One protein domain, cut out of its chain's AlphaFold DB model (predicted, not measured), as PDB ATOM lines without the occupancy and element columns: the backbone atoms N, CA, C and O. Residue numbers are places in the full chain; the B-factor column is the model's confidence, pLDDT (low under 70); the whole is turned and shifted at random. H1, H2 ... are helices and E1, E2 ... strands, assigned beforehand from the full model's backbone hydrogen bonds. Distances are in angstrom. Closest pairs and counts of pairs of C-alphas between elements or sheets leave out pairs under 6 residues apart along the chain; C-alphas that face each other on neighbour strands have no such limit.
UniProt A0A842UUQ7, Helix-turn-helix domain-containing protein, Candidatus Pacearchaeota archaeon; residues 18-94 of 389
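This is residues 18 to 94 of the 389 residues of the protein "Helix-turn-helix domain-containing protein" of Candidatus Pacearchaeota archaeon (UniProt A0A842UUQ7). The model is a wide open loop closed by a small head: the head holds the hairpin E1 and E2, then H1, and H4 packs on H1, while the chain swings out through H2 and H3 and comes back to H4 round an empty middle. Residues 45 to 52, 54 to 60 and 62 to 78 stand free and make the arm of the loop. The printed part has 77 residues with four named helices and two named strands, in the order E1, E2, H1, H2, H3, H4; the sheet's order is E1 - E2, antiparallel, and the class is mixed, helices and strands. The whole is loose, with a radius of gyration of the C-alphas of 16.0 A, and spans 40 by 29 by 24 A.

Start at E1, residues 18 to 22, and E2, residues 25 to 30; they are antiparallel neighbours at 131 degrees and form a hairpin. Look there for N 18 and O 29, 2.8 A apart, and N 27 and O 20, 2.9 A apart, both within hydrogen-bond range. Next find H1, residues 31 to 37; its closest C-alpha to E1 is that of Glu 31, 7.1 A from that of Phe 18. H1 and H4, residues 79 to 88, touch, the closest C-alphas being those of Ile 35 and Arg 79 at 6.7 A. Their lines stand at a steep tilt of 39 degrees and they run opposite ways. H2, residues 47 to 55, and H3, residues 58 to 65, are apart from each other, and each is apart from H1, H4, E1 and E2. In H1, H2, H3 and H4 every O i to N i+4 pair is within hydrogen-bond range.

Find C-alpha 18 at (274.223, 225.774, 198.009), where E1 begins; it runs 11.4 A to Tyr 22. E2 runs 15.4 A from Arg 25 to Cys 30, and H1 10.2 A from Glu 31 to Glu 37. Find C-alpha 47 at (265.742, 239.434, 191.244), where H2 begins; it runs 12.5 A to Lys 55. H3 runs 10.6 A from Val 58 to Leu 65. H4 runs 14.3 A from Arg 79 to C-alpha 88 at (276.466, 230.477, 218.164).

The two C-alphas farthest apart are those of Val 58 and Ser 88, at 41.8 A. The printed part has no cut. The link from H3 to H4, 13 residues, is long; the link from H1 to H2, 9 residues, is short. The mean pLDDT of the printed part is 86.1, and residues 69 to 77, within that long link, are under 70.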
ATOM      1  N   PHE A  18     273.828 224.870 199.074       95.81
ATOM      2  CA  PHE A  18     274.223 225.774 198.009       95.81
ATOM      3  C   PHE A  18     274.910 225.010 196.882       95.81
ATOM      4  O   PHE A  18     275.647 224.052 197.134       95.81
ATOM      5  N   ASP A  19     274.712 225.495 195.658       97.00
ATOM      6  CA  ASP A  19     275.439 225.033 194.482       97.00
ATOM      7  C   ASP A  19     276.898 225.511 194.584       97.00
ATOM      8  O   ASP A  19     277.179 226.711 194.704       97.00
ATOM      9  N   ALA A  20     277.845 224.578 194.561       97.19
ATOM     10  CA  ALA A  20     279.269 224.865 194.683       97.19
ATOM     11  C   ALA A  20     280.099 223.988 193.735       97.19
ATOM     12  O   ALA A  20     279.665 222.916 193.308       97.19
ATOM     13  N   VAL A  21     281.309 224.448 193.406       97.25
ATOM     14  CA  VAL A  21     282.255 223.688 192.575       97.25
ATOM     15  C   VAL A  21     283.192 222.908 193.491       97.25
ATOM     16  O   VAL A  21     284.087 223.493 194.098       97.25
ATOM     17  N   TYR A  22     282.989 221.594 193.591       97.56
ATOM     18  CA  TYR A  22     283.778 220.683 194.422       97.56
ATOM     19  C   TYR A  22     284.394 219.583 193.555       97.56
ATOM     20  O   TYR A  22     283.694 218.980 192.744       97.56
ATOM     21  N   ASP A  23     285.705 219.354 193.672       95.62
ATOM     22  CA  ASP A  23     286.456 218.370 192.870       95.62
ATOM     23  C   ASP A  23     286.205 218.467 191.350       95.62
ATOM     24  O   ASP A  23     286.102 217.472 190.630       95.62
ATOM     25  N   GLY A  24     286.060 219.697 190.845       96.19
ATOM     26  CA  GLY A  24     285.802 219.966 189.428       96.19
ATOM     27  C   GLY A  24     284.385 219.620 188.953       96.19
ATOM     28  O   GLY A  24     284.138 219.612 187.748       96.19
ATOM     29  N   ARG A  25     283.443 219.343 189.865       97.12
ATOM     30  CA  ARG A  25     282.030 219.071 189.560       97.12
ATOM     31  C   ARG A  25     281.107 220.021 190.318       97.12
ATOM     32  O   ARG A  25     281.456 220.546 191.372       97.12
ATOM     33  N   MET A  26     279.910 220.227 189.774       95.81
ATOM     34  CA  MET A  26     278.834 220.923 190.480       95.81
ATOM     35  C   MET A  26     278.254 219.987 191.539       95.81
ATOM     36  O   MET A  26     277.820 218.881 191.216       95.81
ATOM     37  N   ALA A  27     278.273 220.421 192.793       97.50
ATOM     38  CA  ALA A  27     277.817 219.644 193.933       97.50
ATOM     39  C   ALA A  27     277.060 220.533 194.927       97.50
ATOM     40  O   ALA A  27     277.378 221.710 195.096       97.50
ATOM     41  N   ASN A  28     276.092 219.941 195.628       97.50
ATOM     42  CA  ASN A  28     275.361 220.618 196.696       97.50
ATOM     43  C   ASN A  28     276.167 220.525 197.995       97.50
ATOM     44  O   ASN A  28     276.511 219.421 198.437       97.50
ATOM     45  N   LEU A  29     276.462 221.667 198.617       97.62
ATOM     46  CA  LEU A  29     277.213 221.762 199.871       97.62
ATOM     47  C   LEU A  29     276.491 222.642 200.888       97.62
ATOM     48  O   LEU A  29     275.859 223.629 200.527       97.62
ATOM     49  N   CYS A  30     276.602 222.312 202.175       96.88
ATOM     50  CA  CYS A  30     276.158 223.220 203.227       96.88
ATOM     51  C   CYS A  30     277.158 224.365 203.434       96.88
ATOM     52  O   CYS A  30     278.348 224.245 203.123       96.88
ATOM     53  N   GLU A  31     276.680 225.462 204.020       94.94
ATOM     54  CA  GLU A  31     277.495 226.649 204.290       94.94
ATOM     55  C   GLU A  31     278.743 226.326 205.116       94.94
ATOM     56  O   GLU A  31     279.852 226.717 204.752       94.94
ATOM     57  N   ARG A  32     278.588 225.522 206.168       95.50
ATOM     58  CA  ARG A  32     279.680 225.138 207.067       95.50
ATOM     59  C   ARG A  32     280.813 224.410 206.340       95.50
ATOM     60  O   ARG A  32     281.973 224.786 206.487       95.50
ATOM     61  N   CYS A  33     280.490 223.424 205.495       97.31
ATOM     62  CA  CYS A  33     281.495 222.720 204.690       97.31
ATOM     63  C   CYS A  33     282.193 223.659 203.699       97.31
ATOM     64  O   CYS A  33     283.402 223.548 203.517       97.31
ATOM     65  N   SER A  34     281.463 224.613 203.108       96.50
ATOM     66  CA  SER A  34     282.066 225.589 202.192       96.50
ATOM     67  C   SER A  34     283.094 226.492 202.880       96.50
ATOM     68  O   SER A  34     284.124 226.797 202.287       96.50
ATOM     69  N   ILE A  35     282.847 226.885 204.136       94.06
ATOM     70  CA  ILE A  35     283.751 227.752 204.901       94.06
ATOM     71  C   ILE A  35     284.986 226.965 205.344       94.06
ATOM     72  O   ILE A  35     286.098 227.461 205.203       94.06
ATOM     73  N   ILE A  36     284.805 225.733 205.835       95.19
ATOM     74  CA  ILE A  36     285.907 224.883 206.312       95.19
ATOM     75  C   ILE A  36     286.882 224.562 205.172       95.19
ATOM     76  O   ILE A  36     288.095 224.681 205.336       95.19
ATOM     77  N   GLU A  37     286.357 224.174 204.010       95.56
ATOM     78  CA  GLU A  37     287.173 223.745 202.867       95.56
ATOM     79  C   GLU A  37     287.480 224.882 201.884       95.56
ATOM     80  O   GLU A  37     288.181 224.679 200.896       95.56
ATOM     81  N   ASN A  38     287.000 226.097 202.170       93.44
ATOM     82  CA  ASN A  38     287.165 227.287 201.333       93.44
ATOM     83  C   ASN A  38     286.653 227.104 199.903       93.44
ATOM     84  O   ASN A  38     287.261 227.573 198.938       93.44
ATOM     85  N   ILE A  39     285.516 226.430 199.780       96.31
ATOM     86  CA  ILE A  39     284.903 226.119 198.496       96.31
ATOM     87  C   ILE A  39     284.062 227.324 198.054       96.31
ATOM     88  O   ILE A  39     283.207 227.789 198.818       96.31
ATOM     89  N   PRO A  40     284.261 227.848 196.834       92.56
ATOM     90  CA  PRO A  40     283.473 228.962 196.332       92.56
ATOM     91  C   PRO A  40     282.017 228.534 196.102       92.56
ATOM     92  O   PRO A  40     281.730 227.648 195.295       92.56
ATOM     93  N   ILE A  41     281.093 229.196 196.799       95.00
ATOM     94  CA  ILE A  41     279.651 229.038 196.584       95.00
ATOM     95  C   ILE A  41     279.206 229.908 195.406       95.00
ATOM     96  O   ILE A  41     279.464 231.115 195.384       95.00
ATOM     97  N   ILE A  42     278.448 229.320 194.481       93.94
ATOM     98  CA  ILE A  42     277.769 230.038 193.405       93.94
ATOM     99  C   ILE A  42     276.372 230.416 193.903       93.94
ATOM    100  O   ILE A  42     275.472 229.587 194.006       93.94
ATOM    101  N   ARG A  43     276.173 231.694 194.235       90.31
ATOM    102  CA  ARG A  43     274.850 232.204 194.618       90.31
ATOM    103  C   ARG A  43     274.075 232.604 193.368       90.31
ATOM    104  O   ARG A  43     274.566 233.405 192.575       90.31
ATOM    105  N   LYS A  44     272.850 232.090 193.223       89.19
ATOM    106  CA  LYS A  44     271.907 232.603 192.222       89.19
ATOM    107  C   LYS A  44     271.588 234.062 192.580       89.19
ATOM    108  O   LYS A  44     271.198 234.308 193.724       89.19
ATOM    109  N   PRO A  45     271.802 235.027 191.668       87.38
ATOM    110  CA  PRO A  45     271.521 236.427 191.954       87.38
ATOM    111  C   PRO A  45     270.033 236.602 192.256       87.38
ATOM    112  O   PRO A  45     269.182 236.002 191.597       87.38
ATOM    113  N   THR A  46     269.712 237.415 193.260       83.69
ATOM    114  CA  THR A  46     268.311 237.739 193.555       83.69
ATOM    115  C   THR A  46     267.735 238.624 192.448       83.69
ATOM    116  O   THR A  46     268.457 239.368 191.780       83.69
ATOM    117  N   SER A  47     266.415 238.586 192.242       82.50
ATOM    118  CA  SER A  47     265.742 239.434 191.244       82.50
ATOM    119  C   SER A  47     266.003 240.928 191.477       82.50
ATOM    120  O   SER A  47     266.160 241.688 190.523       82.50
ATOM    121  N   SER A  48     266.132 241.344 192.739       78.56
ATOM    122  CA  SER A  48     266.545 242.699 193.113       78.56
ATOM    123  C   SER A  48     267.973 243.016 192.666       78.56
ATOM    124  O   SER A  48     268.187 244.071 192.083       78.56
ATOM    125  N   GLN A  49     268.929 242.095 192.843       85.06
ATOM    126  CA  GLN A  49     270.310 242.280 192.374       85.06
ATOM    127  C   GLN A  49     270.393 242.393 190.848       85.06
ATOM    128  O   GLN A  49     271.177 243.192 190.335       85.06
ATOM    129  N   LEU A  50     269.569 241.632 190.119       90.81
ATOM    130  CA  LEU A  50     269.459 241.756 188.665       90.81
ATOM    131  C   LEU A  50     268.930 243.143 188.273       90.81
ATOM    132  O   LEU A  50     269.574 243.842 187.493       90.81
ATOM    133  N   ARG A  51     267.836 243.602 188.894       86.06
ATOM    134  CA  ARG A  51     267.269 244.943 188.652       86.06
ATOM    135  C   ARG A  51     268.224 246.073 189.023       86.06
ATOM    136  O   ARG A  51     268.287 247.081 188.329       86.06
ATOM    137  N   GLU A  52     268.957 245.937 190.122       86.62
ATOM    138  CA  GLU A  52     269.992 246.899 190.498       86.62
ATOM    139  C   GLU A  52     271.086 246.934 189.441       86.62
ATOM    140  O   GLU A  52     271.458 248.013 189.001       86.62
ATOM    141  N   SER A  53     271.545 245.774 188.963       83.94
ATOM    142  CA  SER A  53     272.586 245.711 187.935       83.94
ATOM    143  C   SER A  53     272.183 246.366 186.608       83.94
ATOM    144  O   SER A  53     273.038 246.955 185.942       83.94
ATOM    145  N   GLU A  54     270.892 246.334 186.265       88.31
ATOM    146  CA  GLU A  54     270.324 247.058 185.121       88.31
ATOM    147  C   GLU A  54     270.312 248.575 185.347       88.31
ATOM    148  O   GLU A  54     270.565 249.336 184.415       88.31
ATOM    149  N   LYS A  55     270.053 249.013 186.585       83.75
ATOM    150  CA  LYS A  55     269.975 250.431 186.971       83.75
ATOM    151  C   LYS A  55     271.324 251.083 187.264       83.75
ATOM    152  O   LYS A  55     271.381 252.307 187.310       83.75
ATOM    153  N   LEU A  56     272.387 250.307 187.489       84.44
ATOM    154  CA  LEU A  56     273.716 250.860 187.759       84.44
ATOM    155  C   LEU A  56     274.174 251.719 186.578       84.44
ATOM    156  O   LEU A  56     274.347 251.221 185.457       84.44
ATOM    157  N   GLU A  57     274.419 252.995 186.860       88.44
ATOM    158  CA  GLU A  57     274.920 253.945 185.879       88.44
ATOM    159  C   GLU A  57     276.282 253.505 185.325       88.44
ATOM    160  O   GLU A  57     277.098 252.854 185.990       88.44
ATOM    161  N   VAL A  58     276.557 253.904 184.079       88.19
ATOM    162  CA  VAL A  58     277.812 253.602 183.370       88.19
ATOM    163  C   VAL A  58     279.038 254.007 184.201       88.19
ATOM    164  O   VAL A  58     280.035 253.283 184.217       88.19
ATOM    165  N   TYR A  59     278.940 255.110 184.951       85.38
ATOM    166  CA  TYR A  59     279.999 255.602 185.832       85.38
ATOM    167  C   TYR A  59     280.339 254.617 186.962       85.38
ATOM    168  O   TYR A  59     281.507 254.276 187.156       85.38
ATOM    169  N   GLU A  60     279.340 254.081 187.665       86.56
ATOM    170  CA  GLU A  60     279.564 253.088 188.723       86.56
ATOM    171  C   GLU A  60     280.118 251.775 188.163       86.56
ATOM    172  O   GLU A  60     280.948 251.114 188.797       86.56
ATOM    173  N   ARG A  61     279.713 251.414 186.941       83.19
ATOM    174  CA  ARG A  61     280.238 250.241 186.237       83.19
ATOM    175  C   ARG A  61     281.719 250.413 185.887       83.19
ATOM    176  O   ARG A  61     282.511 249.516 186.177       83.19
ATOM    177  N   MET A  62     282.112 251.572 185.350       85.94
ATOM    178  CA  MET A  62     283.523 251.899 185.094       85.94
ATOM    179  C   MET A  62     284.340 251.960 186.388       85.94
ATOM    180  O   MET A  62     285.457 251.444 186.423       85.94
ATOM    181  N   LYS A  63     283.770 252.493 187.477       88.06
ATOM    182  CA  LYS A  63     284.414 252.521 188.799       88.06
ATOM    183  C   LYS A  63     284.672 251.114 189.361       88.06
ATOM    184  O   LYS A  63     285.696 250.881 189.993       88.06
ATOM    185  N   ARG A  64     283.784 250.143 189.112       83.62
ATOM    186  CA  ARG A  64     284.006 248.737 189.512       83.62
ATOM    187  C   ARG A  64     285.075 248.045 188.668       83.62
ATOM    188  O   ARG A  64     285.844 247.252 189.213       83.62
ATOM    189  N   LEU A  65     285.112 248.324 187.365       85.25
ATOM    190  CA  LEU A  65     286.082 247.730 186.438       85.25
ATOM    191  C   LEU A  65     287.501 248.262 186.650       85.25
ATOM    192  O   LEU A  65     288.456 247.518 186.455       85.25
ATOM    193  N   SER A  66     287.650 249.506 187.109       88.44
ATOM    194  CA  SER A  66     288.958 250.113 187.376       88.44
ATOM    195  C   SER A  66     289.684 249.531 188.596       88.44
ATOM    196  O   SER A  66     290.786 249.966 188.915       88.44
ATOM    197  N   GLY A  67     289.086 248.569 189.309       79.19
ATOM    198  CA  GLY A  67     289.683 247.960 190.499       79.19
ATOM    199  C   GLY A  67     289.657 248.856 191.741       79.19
ATOM    200  O   GLY A  67     289.956 248.376 192.834       79.19
ATOM    201  N   PHE A  68     289.208 250.111 191.617       74.00
ATOM    202  CA  PHE A  68     288.916 251.006 192.736       74.00
ATOM    203  C   PHE A  68     287.594 250.607 193.390       74.00
ATOM    204  O   PHE A  68     286.573 251.292 193.312       74.00
ATOM    205  N   ARG A  69     287.602 249.447 194.047       69.94
ATOM    206  CA  ARG A  69     286.548 249.101 194.994       69.94
ATOM    207  C   ARG A  69     286.706 250.060 196.165       69.94
ATOM    208  O   ARG A  69     287.762 250.081 196.789       69.94
ATOM    209  N   ASP A  70     285.676 250.846 196.470       68.25
ATOM    210  CA  ASP A  70     285.625 251.551 197.745       68.25
ATOM    211  C   ASP A  70     285.623 250.468 198.836       68.25
ATOM    212  O   ASP A  70     284.584 249.900 199.175       68.25
ATOM    213  N   PHE A  71     286.800 250.135 199.372       57.00
ATOM    214  CA  PHE A  71     286.985 249.229 200.510       57.00
ATOM    215  C   PHE A  71     286.486 249.864 201.815       57.00
ATOM    216  O   PHE A  71     286.945 249.528 202.904       57.00
ATOM    217  N   GLY A  72     285.533 250.794 201.723       57.69
ATOM    218  CA  GLY A  72     284.821 251.341 202.856       57.69
ATOM    219  C   GLY A  72     284.045 250.219 203.528       57.69
ATOM    220  O   GLY A  72     282.898 249.963 203.186       57.69
ATOM    221  N   LYS A  73     284.692 249.558 204.491       57.62
ATOM    222  CA  LYS A  73     284.084 248.658 205.476       57.62
ATOM    223  C   LYS A  73     283.470 247.363 204.938       57.62
ATOM    224  O   LYS A  73     282.562 246.839 205.567       57.62
ATOM    225  N   ARG A  74     283.948 246.805 203.821       51.62
ATOM    226  CA  ARG A  74     283.610 245.405 203.523       51.62
ATOM    227  C   ARG A  74     284.481 244.503 204.375       51.62
ATOM    228  O   ARG A  74     285.623 244.244 204.014       51.62
ATOM    229  N   ASP A  75     283.927 244.104 205.512       53.34
ATOM    230  CA  ASP A  75     283.901 242.714 205.948       53.34
ATOM    231  C   ASP A  75     285.168 241.928 205.617       53.34
ATOM    232  O   ASP A  75     285.149 240.941 204.884       53.34
ATOM    233  N   VAL A  76     286.274 242.303 206.256       58.16
ATOM    234  CA  VAL A  76     287.272 241.305 206.653       58.16
ATOM    235  C   VAL A  76     286.665 240.511 207.820       58.16
ATOM    236  O   VAL A  76     287.218 240.465 208.910       58.16
ATOM    237  N   PHE A  77     285.461 239.956 207.628       58.72
ATOM    238  CA  PHE A  77     284.948 238.925 208.514       58.72
ATOM    239  C   PHE A  77     285.889 237.754 208.302       58.72
ATOM    240  O   PHE A  77     285.897 237.116 207.244       58.72
ATOM    241  N   PHE A  78     286.763 237.561 209.282       74.94
ATOM    242  CA  PHE A  78     287.635 236.410 209.331       74.94
ATOM    243  C   PHE A  78     286.758 235.162 209.207       74.94
ATOM    244  O   PHE A  78     285.630 235.115 209.706       74.94
ATOM    245  N   ARG A  79     287.236 234.160 208.468       80.94
ATOM    246  CA  ARG A  79     286.467 232.927 208.225       80.94
ATOM    247  C   ARG A  79     286.054 232.282 209.546       80.94
ATOM    248  O   ARG A  79     284.959 231.739 209.657       80.94
ATOM    249  N   GLU A  80     286.922 232.420 210.540       83.50
ATOM    250  CA  GLU A  80     286.739 232.013 211.922       83.50
ATOM    251  C   GLU A  80     285.530 232.695 212.576       83.50
ATOM    252  O   GLU A  80     284.763 232.024 213.263       83.50
ATOM    253  N   ASP A  81     285.304 233.987 212.319       87.44
ATOM    254  CA  ASP A  81     284.179 234.733 212.893       87.44
ATOM    255  C   ASP A  81     282.845 234.240 212.334       87.44
ATOM    256  O   ASP A  81     281.893 234.045 213.089       87.44
ATOM    257  N   ARG A  82     282.786 233.949 211.029       86.19
ATOM    258  CA  ARG A  82     281.575 233.397 210.401       86.19
ATOM    259  C   ARG A  82     281.287 231.972 210.865       86.19
ATOM    260  O   ARG A  82     280.132 231.616 211.072       86.19
ATOM    261  N   LEU A  83     282.322 231.154 211.061       89.81
ATOM    262  CA  LEU A  83     282.146 229.816 211.626       89.81
ATOM    263  C   LEU A  83     281.627 229.901 213.072       89.81
ATOM    264  O   LEU A  83     280.691 229.194 213.437       89.81
ATOM    265  N   LYS A  84     282.171 230.832 213.863       93.94
ATOM    266  CA  LYS A  84     281.748 231.093 215.242       93.94
ATOM    267  C   LYS A  84     280.318 231.633 215.331       93.94
ATOM    268  O   LYS A  84     279.609 231.325 216.289       93.94
ATOM    269  N   GLU A  85     279.880 232.417 214.350       91.44
ATOM    270  CA  GLU A  85     278.500 232.891 214.239       91.44
ATOM    271  C   GLU A  85     277.522 231.734 213.996       91.44
ATOM    272  O   GLU A  85     276.517 231.640 214.700       91.44
ATOM    273  N   LEU A  86     277.848 230.818 213.076       89.50
ATOM    274  CA  LEU A  86     277.045 229.613 212.826       89.50
ATOM    275  C   LEU A  86     277.004 228.683 214.045       89.50
ATOM    276  O   LEU A  86     275.955 228.127 214.363       89.50
ATOM    277  N   ASP A  87     278.118 228.551 214.767       91.94
ATOM    278  CA  ASP A  87     278.172 227.776 216.009       91.94
ATOM    279  C   ASP A  87     277.308 228.403 217.116       91.94
ATOM    280  O   ASP A  87     276.682 227.685 217.898       91.94
ATOM    281  N   SER A  88     277.267 229.738 217.181       95.56
ATOM    282  CA  SER A  88     276.466 230.477 218.164       95.56
ATOM    283  C   SER A  88     274.972 230.443 217.830       95.56
ATOM    284  O   SER A  88     274.145 230.434 218.739       95.56
ATOM    285  N   ASN A  89     274.629 230.415 216.539       91.44
ATOM    286  CA  ASN A  89     273.260 230.492 216.039       91.44
ATOM    287  C   ASN A  89     272.992 229.379 215.008       91.44
ATOM    288  O   ASN A  89     272.948 229.654 213.804       91.44
ATOM    289  N   PRO A  90     272.748 228.130 215.448       86.81
ATOM    290  CA  PRO A  90     272.456 227.022 214.535       86.81
ATOM    291  C   PRO A  90     271.178 227.252 213.708       86.81
ATOM    292  O   PRO A  90     271.011 226.657 212.646       86.81
ATOM    293  N   ASP A  91     270.292 228.142 214.162       84.62
ATOM    294  CA  ASP A  91     269.049 228.490 213.470       84.62
ATOM    295  C   ASP A  91     269.278 229.205 212.129       84.62
ATOM    296  O   ASP A  91     268.402 229.155 211.268       84.62
ATOM    297  N   LEU A  92     270.447 229.829 211.920       86.00
ATOM    298  CA  LEU A  92     270.803 230.477 210.650       86.00
ATOM    299  C   LEU A  92     271.053 229.465 209.523       86.00
ATOM    300  O   LEU A  92     270.891 229.794 208.349       86.00
ATOM    301  N   GLU A  93     271.445 228.234 209.866       82.81
ATOM    302  CA  GLU A  93     271.659 227.169 208.881       82.81
ATOM    303  C   GLU A  93     270.344 226.584 208.372       82.81
ATOM    304  O   GLU A  93     270.298 226.032 207.270       82.81
ATOM    305  N   ILE A  94     269.276 226.687 209.162       84.00
ATOM    306  CA  ILE A  94     267.972 226.157 208.793       84.00
ATOM    307  C   ILE A  94     267.471 226.999 207.617       84.00
ATOM    308  O   ILE A  94     267.429 228.226 207.734       84.00
TER     309      ILE A  94